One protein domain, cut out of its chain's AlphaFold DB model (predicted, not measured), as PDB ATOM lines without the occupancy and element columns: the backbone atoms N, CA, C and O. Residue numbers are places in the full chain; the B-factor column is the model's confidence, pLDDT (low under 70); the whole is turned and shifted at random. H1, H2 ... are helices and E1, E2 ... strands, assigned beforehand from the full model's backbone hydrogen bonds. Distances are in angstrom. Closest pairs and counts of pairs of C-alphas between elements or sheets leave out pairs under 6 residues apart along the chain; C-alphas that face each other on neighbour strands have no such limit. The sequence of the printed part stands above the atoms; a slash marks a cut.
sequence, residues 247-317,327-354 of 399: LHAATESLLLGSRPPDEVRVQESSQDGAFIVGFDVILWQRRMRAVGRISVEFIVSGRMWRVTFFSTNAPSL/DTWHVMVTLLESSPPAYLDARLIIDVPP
ATOM      1  N   LEU A 247     232.043 185.228 308.267       53.38
ATOM      2  CA  LEU A 247     231.476 184.191 307.391       53.38
ATOM      3  C   LEU A 247     231.065 184.767 306.019       53.38
ATOM      4  O   LEU A 247     231.025 184.063 305.015       53.38
ATOM      5  N   HIS A 248     230.811 186.077 305.970       67.19
ATOM      6  CA  HIS A 248     230.381 186.816 304.794       67.19
ATOM      7  C   HIS A 248     231.472 187.698 304.176       67.19
ATOM      8  O   HIS A 248     231.170 188.452 303.257       67.19
ATOM      9  N   ALA A 249     232.733 187.604 304.610       76.81
ATOM     10  CA  ALA A 249     233.805 188.495 304.162       76.81
ATOM     11  C   ALA A 249     234.008 188.454 302.638       76.81
ATOM     12  O   ALA A 249     234.274 189.484 302.022       76.81
ATOM     13  N   ALA A 250     233.831 187.285 302.012       80.12
ATOM     14  CA  ALA A 250     233.880 187.146 300.557       80.12
ATOM     15  C   ALA A 250     232.726 187.902 299.875       80.12
ATOM     16  O   ALA A 250     232.956 188.699 298.965       80.12
ATOM     17  N   THR A 251     231.491 187.713 300.348       82.94
ATOM     18  CA  THR A 251     230.304 188.407 299.828       82.94
ATOM     19  C   THR A 251     230.396 189.914 300.051       82.94
ATOM     20  O   THR A 251     230.124 190.690 299.140       82.94
ATOM     21  N   GLU A 252     230.831 190.350 301.232       80.69
ATOM     22  CA  GLU A 252     231.050 191.763 301.537       80.69
ATOM     23  C   GLU A 252     232.128 192.364 300.634       80.69
ATOM     24  O   GLU A 252     231.916 193.441 300.082       80.69
ATOM     25  N   SER A 253     233.231 191.647 300.395       83.81
ATOM     26  CA  SER A 253     234.281 192.088 299.473       83.81
ATOM     27  C   SER A 253     233.764 192.241 298.040       83.81
ATOM     28  O   SER A 253     234.137 193.199 297.365       83.81
ATOM     29  N   LEU A 254     232.881 191.350 297.575       87.81
ATOM     30  CA  LEU A 254     232.249 191.457 296.253       87.81
ATOM     31  C   LEU A 254     231.273 192.642 296.163       87.81
ATOM     32  O   LEU A 254     231.176 193.292 295.124       87.81
ATOM     33  N   LEU A 255     230.544 192.941 297.242       88.62
ATOM     34  CA  LEU A 255     229.579 194.046 297.284       88.62
ATOM     35  C   LEU A 255     230.247 195.420 297.411       88.62
ATOM     36  O   LEU A 255     229.742 196.403 296.855       88.62
ATOM     37  N   LEU A 256     231.341 195.489 298.169       86.62
ATOM     38  CA  LEU A 256     232.098 196.713 298.414       86.62
ATOM     39  C   LEU A 256     233.055 197.025 297.256       86.62
ATOM     40  O   LEU A 256     233.200 198.193 296.900       86.62
ATOM     41  N   GLY A 257     233.657 196.019 296.614       89.19
ATOM     42  CA  GLY A 257     234.648 196.241 295.560       89.19
ATOM     43  C   GLY A 257     235.836 197.060 296.080       89.19
ATOM     44  O   GLY A 257     236.437 196.697 297.086       89.19
ATOM     45  N   SER A 258     236.153 198.177 295.416       87.31
ATOM     46  CA  SER A 258     237.217 199.122 295.803       87.31
ATOM     47  C   SER A 258     236.750 200.270 296.709       87.31
ATOM     48  O   SER A 258     237.461 201.259 296.881       87.31
ATOM     49  N   ARG A 259     235.526 200.195 297.245       88.31
ATOM     50  CA  ARG A 259     234.956 201.266 298.071       88.31
ATOM     51  C   ARG A 259     235.691 201.401 299.403       88.31
ATOM     52  O   ARG A 259     236.246 200.413 299.889       88.31
ATOM     53  N   PRO A 260     235.666 202.606 300.002       87.00
ATOM     54  CA  PRO A 260     236.250 202.797 301.310       87.00
ATOM     55  C   PRO A 260     235.583 201.865 302.335       87.00
ATOM     56  O   PRO A 260     234.390 201.561 302.218       87.00
ATOM     57  N   PRO A 261     236.358 201.399 303.319       88.06
ATOM     58  CA  PRO A 261     235.849 200.600 304.425       88.06
ATOM     59  C   PRO A 261     234.904 201.427 305.308       88.06
ATOM     60  O   PRO A 261     234.982 202.656 305.312       88.06
ATOM     61  N   ASP A 262     234.037 200.746 306.064       92.12
ATOM     62  CA  ASP A 262     233.145 201.392 307.037       92.12
ATOM     63  C   ASP A 262     233.957 202.241 308.023       92.12
ATOM     64  O   ASP A 262     235.043 201.830 308.444       92.12
ATOM     65  N   GLU A 263     233.442 203.407 308.403       93.25
ATOM     66  CA  GLU A 263     234.092 204.287 309.375       93.25
ATOM     67  C   GLU A 263     233.391 204.227 310.728       93.25
ATOM     68  O   GLU A 263     232.162 204.198 310.805       93.25
ATOM     69  N   VAL A 264     234.186 204.200 311.799       95.12
ATOM     70  CA  VAL A 264     233.687 204.216 313.171       95.12
ATOM     71  C   VAL A 264     234.387 205.328 313.935       95.12
ATOM     72  O   VAL A 264     235.617 205.353 314.009       95.12
ATOM     73  N   ARG A 265     233.600 206.244 314.496       96.19
ATOM     74  CA  ARG A 265     234.077 207.368 315.304       96.19
ATOM     75  C   ARG A 265     233.549 207.206 316.714       96.19
ATOM     76  O   ARG A 265     232.349 207.039 316.893       96.19
ATOM     77  N   VAL A 266     234.439 207.255 317.694       96.94
ATOM     78  CA  VAL A 266     234.097 207.128 319.111       96.94
ATOM     79  C   VAL A 266     234.429 208.447 319.793       96.94
ATOM     80  O   VAL A 266     235.529 208.968 319.622       96.94
ATOM     81  N   GLN A 267     233.474 208.983 320.544       96.81
ATOM     82  CA  GLN A 267     233.643 210.171 321.369       96.81
ATOM     83  C   GLN A 267     233.265 209.823 322.808       96.81
ATOM     84  O   GLN A 267     232.100 209.550 323.092       96.81
ATOM     85  N   GLU A 268     234.247 209.824 323.707       95.12
ATOM     86  CA  GLU A 268     234.041 209.576 325.137       95.12
ATOM     87  C   GLU A 268     233.792 210.890 325.886       95.12
ATOM     88  O   GLU A 268     234.467 211.894 325.648       95.12
ATOM     89  N   SER A 269     232.820 210.884 326.796       95.25
ATOM     90  CA  SER A 269     232.592 211.962 327.756       95.25
ATOM     91  C   SER A 269     233.456 211.734 328.991       95.25
ATOM     92  O   SER A 269     233.451 210.648 329.570       95.25
ATOM     93  N   SER A 270     234.172 212.766 329.436       90.88
ATOM     94  CA  SER A 270     235.092 212.660 330.575       90.88
ATOM     95  C   SER A 270     234.405 212.481 331.932       90.88
ATOM     96  O   SER A 270     235.083 212.132 332.891       90.88
ATOM     97  N   GLN A 271     233.104 212.772 332.044       89.75
ATOM     98  CA  GLN A 271     232.442 212.902 333.349       89.75
ATOM     99  C   GLN A 271     231.758 211.613 333.827       89.75
ATOM    100  O   GLN A 271     231.885 211.288 335.001       89.75
ATOM    101  N   ASP A 272     231.141 210.834 332.929       88.06
ATOM    102  CA  ASP A 272     230.233 209.744 333.341       88.06
ATOM    103  C   ASP A 272     230.485 208.400 332.637       88.06
ATOM    104  O   ASP A 272     229.655 207.493 332.694       88.06
ATOM    105  N   GLY A 273     231.581 208.265 331.882       88.19
ATOM    106  CA  GLY A 273     231.804 207.083 331.034       88.19
ATOM    107  C   GLY A 273     230.765 206.925 329.912       88.19
ATOM    108  O   GLY A 273     230.729 205.899 329.236       88.19
ATOM    109  N   ALA A 274     229.916 207.937 329.704       94.50
ATOM    110  CA  ALA A 274     229.024 208.023 328.563       94.50
ATOM    111  C   ALA A 274     229.838 208.246 327.287       94.50
ATOM    112  O   ALA A 274     230.833 208.973 327.283       94.50
ATOM    113  N   PHE A 275     229.398 207.661 326.181       96.75
ATOM    114  CA  PHE A 275     230.081 207.800 324.905       96.75
ATOM    115  C   PHE A 275     229.091 207.820 323.744       96.75
ATOM    116  O   PHE A 275     227.976 207.308 323.832       96.75
ATOM    117  N   ILE A 276     229.523 208.410 322.635       97.00
ATOM    118  CA  ILE A 276     228.795 208.427 321.369       97.00
ATOM    119  C   ILE A 276     229.630 207.678 320.341       97.00
ATOM    120  O   ILE A 276     230.834 207.911 320.213       97.00
ATOM    121  N   VAL A 277     228.978 206.791 319.590       97.50
ATOM    122  CA  VAL A 277     229.606 206.090 318.471       97.50
ATOM    123  C   VAL A 277     228.873 206.426 317.183       97.50
ATOM    124  O   VAL A 277     227.691 206.125 317.033       97.50
ATOM    125  N   GLY A 278     229.589 207.060 316.259       97.06
ATOM    126  CA  GLY A 278     229.137 207.303 314.896       97.06
ATOM    127  C   GLY A 278     229.596 206.180 313.971       97.06
ATOM    128  O   GLY A 278     230.763 205.781 314.016       97.06
ATOM    129  N   PHE A 279     228.690 205.688 313.124       95.62
ATOM    130  CA  PHE A 279     228.975 204.647 312.137       95.62
ATOM    131  C   PHE A 279     228.637 205.137 310.727       95.62
ATOM    132  O   PHE A 279     227.466 205.351 310.419       95.62
ATOM    133  N   ASP A 280     229.633 205.200 309.843       94.38
ATOM    134  CA  ASP A 280     229.414 205.434 308.415       94.38
ATOM    135  C   ASP A 280     229.536 204.102 307.670       94.38
ATOM    136  O   ASP A 280     230.615 203.688 307.236       94.38
ATOM    137  N   VAL A 281     228.409 203.395 307.556       93.56
ATOM    138  CA  VAL A 281     228.360 202.069 306.927       93.56
ATOM    139  C   VAL A 281     228.065 202.191 305.435       93.56
ATOM    140  O   VAL A 281     226.940 202.474 305.004       93.56
ATOM    141  N   ILE A 282     229.073 201.910 304.615       92.75
ATOM    142  CA  ILE A 282     228.988 202.087 303.169       92.75
ATOM    143  C   ILE A 282     228.056 201.029 302.570       92.75
ATOM    144  O   ILE A 282     228.210 199.822 302.770       92.75
ATOM    145  N   LEU A 283     227.067 201.502 301.799       93.06
ATOM    146  CA  LEU A 283     226.034 200.686 301.145       93.06
ATOM    147  C   LEU A 283     225.208 199.824 302.105       93.06
ATOM    148  O   LEU A 283     224.783 198.728 301.719       93.06
ATOM    149  N   TRP A 284     224.961 200.308 303.323       93.00
ATOM    150  CA  TRP A 284     224.236 199.567 304.355       93.00
ATOM    151  C   TRP A 284     222.997 198.827 303.813       93.00
ATOM    152  O   TRP A 284     222.907 197.610 303.937       93.00
ATOM    153  N   GLN A 285     222.108 199.497 303.066       91.94
ATOM    154  CA  GLN A 285     220.896 198.867 302.508       91.94
ATOM    155  C   GLN A 285     221.183 197.731 301.510       91.94
ATOM    156  O   GLN A 285     220.440 196.751 301.430       91.94
ATOM    157  N   ARG A 286     222.233 197.857 300.689       92.06
ATOM    158  CA  ARG A 286     222.604 196.814 299.719       92.06
ATOM    159  C   ARG A 286     223.204 195.611 300.439       92.06
ATOM    160  O   ARG A 286     222.848 194.486 300.104       92.06
ATOM    161  N   ARG A 287     224.065 195.850 301.431       92.31
ATOM    162  CA  ARG A 287     224.666 194.799 302.262       92.31
ATOM    163  C   ARG A 287     223.616 194.089 303.107       92.31
ATOM    164  O   ARG A 287     223.575 192.867 303.083       92.31
ATOM    165  N   MET A 288     222.693 194.823 303.723       91.31
ATOM    166  CA  MET A 288     221.569 194.235 304.452       91.31
ATOM    167  C   MET A 288     220.698 193.348 303.561       91.31
ATOM    168  O   MET A 288     220.341 192.257 303.979       91.31
ATOM    169  N   ARG A 289     220.397 193.751 302.319       89.00
ATOM    170  CA  ARG A 289     219.615 192.907 301.394       89.00
ATOM    171  C   ARG A 289     220.367 191.673 300.894       89.00
ATOM    172  O   ARG A 289     219.744 190.645 300.667       89.00
ATOM    173  N   ALA A 290     221.672 191.791 300.669       89.38
ATOM    174  CA  ALA A 290     222.468 190.719 300.080       89.38
ATOM    175  C   ALA A 290     222.984 189.708 301.115       89.38
ATOM    176  O   ALA A 290     223.027 188.517 300.833       89.38
ATOM    177  N   VAL A 291     223.386 190.187 302.294       89.94
ATOM    178  CA  VAL A 291     223.993 189.381 303.365       89.94
ATOM    179  C   VAL A 291     223.002 189.124 304.499       89.94
ATOM    180  O   VAL A 291     223.085 188.106 305.174       89.94
ATOM    181  N   GLY A 292     222.064 190.043 304.744       90.50
ATOM    182  CA  GLY A 292     221.139 189.945 305.875       90.50
ATOM    183  C   GLY A 292     221.764 190.290 307.224       90.50
ATOM    184  O   GLY A 292     221.045 190.292 308.218       90.50
ATOM    185  N   ARG A 293     223.070 190.594 307.279       91.25
ATOM    186  CA  ARG A 293     223.807 190.911 308.506       91.25
ATOM    187  C   ARG A 293     224.960 191.871 308.218       91.25
ATOM    188  O   ARG A 293     225.698 191.675 307.259       91.25
ATOM    189  N   ILE A 294     225.134 192.881 309.066       92.81
ATOM    190  CA  ILE A 294     226.270 193.809 309.053       92.81
ATOM    191  C   ILE A 294     226.748 193.985 310.488       92.81
ATOM    192  O   ILE A 294     225.931 194.206 311.376       92.81
ATOM    193  N   SER A 295     228.055 193.874 310.731       93.50
ATOM    194  CA  SER A 295     228.626 194.051 312.071       93.50
ATOM    195  C   SER A 295     229.772 195.051 312.062       93.50
ATOM    196  O   SER A 295     230.667 194.971 311.222       93.50
ATOM    197  N   VAL A 296     229.763 195.953 313.034       93.69
ATOM    198  CA  VAL A 296     230.827 196.927 313.296       93.69
ATOM    199  C   VAL A 296     231.377 196.683 314.697       93.69
ATOM    200  O   VAL A 296     230.618 196.347 315.603       93.69
ATOM    201  N   GLU A 297     232.693 196.796 314.866       94.69
ATOM    202  CA  GLU A 297     233.359 196.647 316.166       94.69
ATOM    203  C   GLU A 297     234.095 197.936 316.508       94.69
ATOM    204  O   GLU A 297     234.622 198.601 315.613       94.69
ATOM    205  N   PHE A 298     234.150 198.261 317.793       96.25
ATOM    206  CA  PHE A 298     234.868 199.418 318.313       96.25
ATOM    207  C   PHE A 298     235.314 199.179 319.749       96.25
ATOM    208  O   PHE A 298     234.774 198.328 320.449       96.25
ATOM    209  N   ILE A 299     236.305 199.947 320.174       96.44
ATOM    210  CA  ILE A 299     236.816 200.009 321.532       96.44
ATOM    211  C   ILE A 299     236.400 201.353 322.117       96.44
ATOM    212  O   ILE A 299     236.555 202.387 321.470       96.44
ATOM    213  N   VAL A 300     235.851 201.322 323.325       96.38
ATOM    214  CA  VAL A 300     235.504 202.515 324.097       96.38
ATOM    215  C   VAL A 300     235.531 202.177 325.581       96.38
ATOM    216  O   VAL A 300     235.083 201.098 325.976       96.38
ATOM    217  N   SER A 301     236.100 203.065 326.394       93.38
ATOM    218  CA  SER A 301     236.168 202.937 327.855       93.38
ATOM    219  C   SER A 301     236.685 201.562 328.321       93.38
ATOM    220  O   SER A 301     236.063 200.878 329.143       93.38
ATOM    221  N   GLY A 302     237.807 201.123 327.731       94.12
ATOM    222  CA  GLY A 302     238.473 199.856 328.054       94.12
ATOM    223  C   GLY A 302     237.673 198.597 327.702       94.12
ATOM    224  O   GLY A 302     237.904 197.540 328.287       94.12
ATOM    225  N   ARG A 303     236.700 198.699 326.788       95.88
ATOM    226  CA  ARG A 303     235.823 197.597 326.364       95.88
ATOM    227  C   ARG A 303     235.728 197.515 324.854       95.88
ATOM    228  O   ARG A 303     235.646 198.539 324.184       95.88
ATOM    229  N   MET A 304     235.699 196.296 324.324       95.88
ATOM    230  CA  MET A 304     235.472 196.042 322.910       95.88
ATOM    231  C   MET A 304     234.018 195.639 322.689       95.88
ATOM    232  O   MET A 304     233.532 194.646 323.227       95.88
ATOM    233  N   TRP A 305     233.330 196.406 321.861       96.06
ATOM    234  CA  TRP A 305     231.924 196.238 321.548       96.06
ATOM    235  C   TRP A 305     231.752 195.815 320.098       96.06
ATOM    236  O   TRP A 305     232.547 196.165 319.222       96.06
ATOM    237  N   ARG A 306     230.663 195.100 319.830       95.12
ATOM    238  CA  ARG A 306     230.181 194.792 318.489       95.12
ATOM    239  C   ARG A 306     228.721 195.202 318.381       95.12
ATOM    240  O   ARG A 306     227.889 194.783 319.177       95.12
ATOM    241  N   VAL A 307     228.398 195.983 317.357       96.06
ATOM    242  CA  VAL A 307     227.015 196.282 316.976       96.06
ATOM    243  C   VAL A 307     226.715 195.527 315.695       96.06
ATOM    244  O   VAL A 307     227.386 195.703 314.678       96.06
ATOM    245  N   THR A 308     225.707 194.666 315.745       94.56
ATOM    246  CA  THR A 308     225.258 193.851 314.623       94.56
ATOM    247  C   THR A 308     223.845 194.250 314.225       94.56
ATOM    248  O   THR A 308     222.905 194.105 315.000       94.56
ATOM    249  N   PHE A 309     223.692 194.681 312.979       94.06
ATOM    250  CA  PHE A 309     222.413 194.835 312.297       94.06
ATOM    251  C   PHE A 309     222.096 193.536 311.562       94.06
ATOM    252  O   PHE A 309     222.964 193.005 310.869       94.06
ATOM    253  N   PHE A 310     220.882 193.007 311.684       93.12
ATOM    254  CA  PHE A 310     220.494 191.780 310.983       93.12
ATOM    255  C   PHE A 310     219.006 191.758 310.620       93.12
ATOM    256  O   PHE A 310     218.187 192.373 311.292       93.12
ATOM    257  N   SER A 311     218.643 191.081 309.531       90.25
ATOM    258  CA  SER A 311     217.247 190.906 309.115       90.25
ATOM    259  C   SER A 311     216.666 189.627 309.711       90.25
ATOM    260  O   SER A 311     217.324 188.591 309.705       90.25
ATOM    261  N   THR A 312     215.407 189.676 310.150       81.75
ATOM    262  CA  THR A 312     214.659 188.510 310.662       81.75
ATOM    263  C   THR A 312     214.522 187.385 309.635       81.75
ATOM    264  O   THR A 312     214.371 186.224 309.994       81.75
ATOM    265  N   ASN A 313     214.579 187.728 308.345       71.00
ATOM    266  CA  ASN A 313     214.485 186.761 307.252       71.00
ATOM    267  C   ASN A 313     215.821 186.100 306.914       71.00
ATOM    268  O   ASN A 313     215.857 185.266 306.006       71.00
ATOM    269  N   ALA A 314     216.920 186.500 307.566       60.59
ATOM    270  CA  ALA A 314     218.143 185.724 307.464       60.59
ATOM    271  C   ALA A 314     217.786 184.290 307.882       60.59
ATOM    272  O   ALA A 314     217.084 184.131 308.881       60.59
ATOM    273  N   PRO A 315     218.165 183.263 307.103       57.97
ATOM    274  CA  PRO A 315     217.796 181.887 307.390       57.97
ATOM    275  C   PRO A 315     218.330 181.525 308.776       57.97
ATOM    276  O   PRO A 315     219.502 181.195 308.937       57.97
ATOM    277  N   SER A 316     217.486 181.648 309.801       51.78
ATOM    278  CA  SER A 316     217.814 181.169 311.128       51.78
ATOM    279  C   SER A 316     217.982 179.666 310.990       51.78
ATOM    280  O   SER A 316     217.076 178.994 310.490       51.78
ATOM    281  N   LEU A 317     219.115 179.141 311.450       53.47
ATOM    282  CA  LEU A 317     219.390 177.703 311.493       53.47
ATOM    283  C   LEU A 317     218.281 176.905 312.214       53.47
ATOM    284  O   LEU A 317     218.118 175.719 311.958       53.47
ATOM    285  N   ASP A 327     210.443 193.031 306.208       75.00
ATOM    286  CA  ASP A 327     211.234 194.255 306.150       75.00
ATOM    287  C   ASP A 327     211.757 194.700 307.517       75.00
ATOM    288  O   ASP A 327     212.427 195.721 307.605       75.00
ATOM    289  N   THR A 328     211.522 193.940 308.590       85.94
ATOM    290  CA  THR A 328     212.057 194.292 309.911       85.94
ATOM    291  C   THR A 328     213.506 193.820 310.059       85.94
ATOM    292  O   THR A 328     213.840 192.655 309.809       85.94
ATOM    293  N   TRP A 329     214.371 194.739 310.482       89.50
ATOM    294  CA  TRP A 329     215.737 194.461 310.912       89.50
ATOM    295  C   TRP A 329     215.880 194.741 312.407       89.50
ATOM    296  O   TRP A 329     215.143 195.532 312.994       89.50
ATOM    297  N   HIS A 330     216.840 194.061 313.013       92.31
ATOM    298  CA  HIS A 330     217.155 194.103 314.427       92.31
ATOM    299  C   HIS A 330     218.574 194.619 314.630       92.31
ATOM    300  O   HIS A 330     219.422 194.529 313.736       92.31
ATOM    301  N   VAL A 331     218.822 195.133 315.832       94.25
ATOM    302  CA  VAL A 331     220.153 195.505 316.308       94.25
ATOM    303  C   VAL A 331     220.454 194.709 317.552       94.25
ATOM    304  O   VAL A 331     219.624 194.634 318.460       94.25
ATOM    305  N   MET A 332     221.646 194.140 317.577       94.19
ATOM    306  CA  MET A 332     222.224 193.489 318.734       94.19
ATOM    307  C   MET A 332     223.526 194.201 319.068       94.19
ATOM    308  O   MET A 332     224.358 194.419 318.186       94.19
ATOM    309  N   VAL A 333     223.685 194.573 320.332       95.62
ATOM    310  CA  VAL A 333     224.935 195.111 320.864       95.62
ATOM    311  C   VAL A 333     225.515 194.043 321.772       95.62
ATOM    312  O   VAL A 333     224.837 193.599 322.696       95.62
ATOM    313  N   THR A 334     226.733 193.600 321.485       95.25
ATOM    314  CA  THR A 334     227.435 192.603 322.290       95.25
ATOM    315  C   THR A 334     228.778 193.129 322.749       95.25
ATOM    316  O   THR A 334     229.440 193.915 322.069       95.25
ATOM    317  N   LEU A 335     229.173 192.668 323.926       95.44
ATOM    318  CA  LEU A 335     230.517 192.829 324.435       95.44
ATOM    319  C   LEU A 335     231.374 191.670 323.900       95.44
ATOM    320  O   LEU A 335     230.921 190.525 323.897       95.44
ATOM    321  N   LEU A 336     232.569 191.958 323.387       93.56
ATOM    322  CA  LEU A 336     233.465 190.943 322.831       93.56
ATOM    323  C   LEU A 336     234.386 190.333 323.888       93.56
ATOM    324  O   LEU A 336     234.552 190.871 324.985       93.56
ATOM    325  N   GLU A 337     234.995 189.203 323.521       87.06
ATOM    326  CA  GLU A 337     235.953 188.469 324.347       87.06
ATOM    327  C   GLU A 337     237.029 189.389 324.947       87.06
ATOM    328  O   GLU A 337     237.438 190.381 324.343       87.06
ATOM    329  N   SER A 338     237.497 189.047 326.148       88.38
ATOM    330  CA  SER A 338     238.479 189.818 326.936       88.38
ATOM    331  C   SER A 338     237.998 191.157 327.509       88.38
ATOM    332  O   SER A 338     238.759 191.801 328.229       88.38
ATOM    333  N   SER A 339     236.763 191.586 327.240       93.69
ATOM    334  CA  SER A 339     236.218 192.814 327.830       93.69
ATOM    335  C   SER A 339     235.576 192.549 329.201       93.69
ATOM    336  O   SER A 339     234.830 191.577 329.335       93.69
ATOM    337  N   PRO A 340     235.787 193.412 330.212       92.00
ATOM    338  CA  PRO A 340     235.101 193.299 331.499       92.00
ATOM    339  C   PRO A 340     233.583 193.495 331.357       92.00
ATOM    340  O   PRO A 340     233.181 194.400 330.612       92.00
ATOM    341  N   PRO A 341     232.741 192.753 332.107       94.44
ATOM    342  CA  PRO A 341     231.292 192.944 332.106       94.44
ATOM    343  C   PRO A 341     230.883 194.415 332.277       94.44
ATOM    344  O   PRO A 341     231.546 195.201 332.969       94.44
ATOM    345  N   ALA A 342     229.794 194.802 331.613       93.44
ATOM    346  CA  ALA A 342     229.246 196.150 331.683       93.44
ATOM    347  C   ALA A 342     227.737 196.164 331.494       93.44
ATOM    348  O   ALA A 342     227.179 195.397 330.708       93.44
ATOM    349  N   TYR A 343     227.109 197.116 332.174       92.94
ATOM    350  CA  TYR A 343     225.749 197.534 331.888       92.94
ATOM    351  C   TYR A 343     225.759 198.510 330.715       92.94
ATOM    352  O   TYR A 343     226.674 199.324 330.580       92.94
ATOM    353  N   LEU A 344     224.740 198.414 329.868       93.69
ATOM    354  CA  LEU A 344     224.571 199.287 328.719       93.69
ATOM    355  C   LEU A 344     223.173 199.900 328.762       93.69
ATOM    356  O   LEU A 344     222.175 199.196 328.596       93.69
ATOM    357  N   ASP A 345     223.130 201.215 328.933       95.19
ATOM    358  CA  ASP A 345     221.987 202.031 328.541       95.19
ATOM    359  C   ASP A 345     222.355 202.745 327.239       95.19
ATOM    360  O   ASP A 345     223.395 203.399 327.146       95.19
ATOM    361  N   ALA A 346     221.561 202.536 326.195       94.00
ATOM    362  CA  ALA A 346     221.910 202.973 324.855       94.00
ATOM    363  C   ALA A 346     220.697 203.483 324.091       94.00
ATOM    364  O   ALA A 346     219.616 202.892 324.092       94.00
ATOM    365  N   ARG A 347     220.934 204.547 323.323       95.44
ATOM    366  CA  ARG A 347     219.991 205.086 322.351       95.44
ATOM    367  C   ARG A 347     220.589 204.981 320.956       95.44
ATOM    368  O   ARG A 347     221.642 205.547 320.684       95.44
ATOM    369  N   LEU A 348     219.885 204.298 320.059       94.56
ATOM    370  CA  LEU A 348     220.234 204.268 318.642       94.56
ATOM    371  C   LEU A 348     219.523 205.406 317.907       94.56
ATOM    372  O   LEU A 348     218.299 205.531 317.980       94.56
ATOM    373  N   ILE A 349     220.291 206.205 317.174       94.94
ATOM    374  CA  ILE A 349     219.791 207.276 316.310       94.94
ATOM    375  C   ILE A 349     220.184 206.927 314.876       94.94
ATOM    376  O   ILE A 349     221.306 206.495 314.623       94.94
ATOM    377  N   ILE A 350     219.237 207.064 313.950       91.62
ATOM    378  CA  ILE A 350     219.461 206.821 312.526       91.62
ATOM    379  C   ILE A 350     219.262 208.144 311.811       91.62
ATOM    380  O   ILE A 350     218.130 208.614 311.670       91.62
ATOM    381  N   ASP A 351     220.360 208.713 311.337       89.94
ATOM    382  CA  ASP A 351     220.308 209.925 310.539       89.94
ATOM    383  C   ASP A 351     219.896 209.567 309.115       89.94
ATOM    384  O   ASP A 351     220.633 208.944 308.347       89.94
ATOM    385  N   VAL A 352     218.668 209.936 308.764       84.75
ATOM    386  CA  VAL A 352     218.166 209.798 307.399       84.75
ATOM    387  C   VAL A 352     218.499 211.094 306.665       84.75
ATOM    388  O   VAL A 352     217.922 212.132 307.006       84.75
ATOM    389  N   PRO A 353     219.409 211.080 305.670       81.69
ATOM    390  CA  PRO A 353     219.708 212.283 304.912       81.69
ATOM    391  C   PRO A 353     218.428 212.811 304.253       81.69
ATOM    392  O   PRO A 353     217.584 212.013 303.818       81.69
ATOM    393  N   PRO A 354     218.253 214.143 304.172       87.31
ATOM    394  CA  PRO A 354     217.076 214.718 303.547       87.31
ATOM    395  C   PRO A 354     216.977 214.232 302.094       87.31
ATOM    396  O   PRO A 354     218.007 214.055 301.432       87.31
TER     397      PRO A 354
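Overview. This is residues 247 to 317 and 327 to 354 of the 399 residues of an uncharacterized protein of Pisolithus tinctorius Marx 270 (UniProt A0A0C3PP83). Look for a small, loosely made sandwich: the hairpin E1 E2 crosses a three-stranded antiparallel sheet and is only partly face to face with it, mainly at E3. Two short helices, H1 and H2, lie side by side in space at the end where E1 begins and E2 ends, and after E5 a long stretch without a named element, residues 336 to 354, turns back past the strands toward that end. The 99 printed residues hold two named helices and five named strands, in the order H1 E1 E2 H2 E3 E4 E5; the larger sheet has the order E3 E4 E5, and the class is mixed. The whole is only just compact, close to loose, with a radius of gyration of the C-alphas of 14.8 A and spans of 41 by 35 by 25 A.

Arrangement. Start at H1, residues 249 to 256, which touches H2, residues 284 to 291; their closest C-alphas, Leu 255 and Arg 287, are 7.0 A apart. The two run opposite ways at a steep tilt of 42 degrees. In both helices every O i to N i+4 pair is within hydrogen-bond range. Next comes the antiparallel hairpin of E1, residues 263 to 268, and E2, residues 275 to 280; N 265 and O 278 are 2.9 A apart, within hydrogen-bond range. E3, residues 293 to 300, and E4, residues 303 to 311, are a second antiparallel hairpin, with N 296 and O 307 at 2.9 A. E5, residues 329 to 335, is E4's other antiparallel neighbour, with N 308 and O 332 at 2.8 A. The two sheets form a sandwich, two sheets face to face: the strands of one stand at 44 degrees to those of the other, and the closest C-alphas of E1 and E3, Val 266 and Val 300, are 6.9 A apart. E4 and E5 are apart from E1 and E2. H2 is on the larger sheet, over E3, at a height over the sheet of 7.3 A; H1 is not on it.

Along the chain. Find C-alpha 249 at (233.805, 188.495, 304.162), where H1 begins. From C-alpha 303 at (235.823, 197.597, 326.364), E4, the longest strand, runs 26.2 A; E3 measures 22.7 A and E5 20.1 A. E5 ends at C-alpha 335, at (230.517, 192.829, 324.435).

Size, cuts and confidence. The C-alphas of Gln 271 and Leu 317, the two farthest apart, are 43.4 A apart. Residues 318 to 326 are not printed, and C-alphas 317 and 327 lie 19.2 A apart across this cut. Of the links that are printed whole, none is long. The mean pLDDT of the printed part is 89.3; residues 247 to 248 and 314 to 317 are under 70.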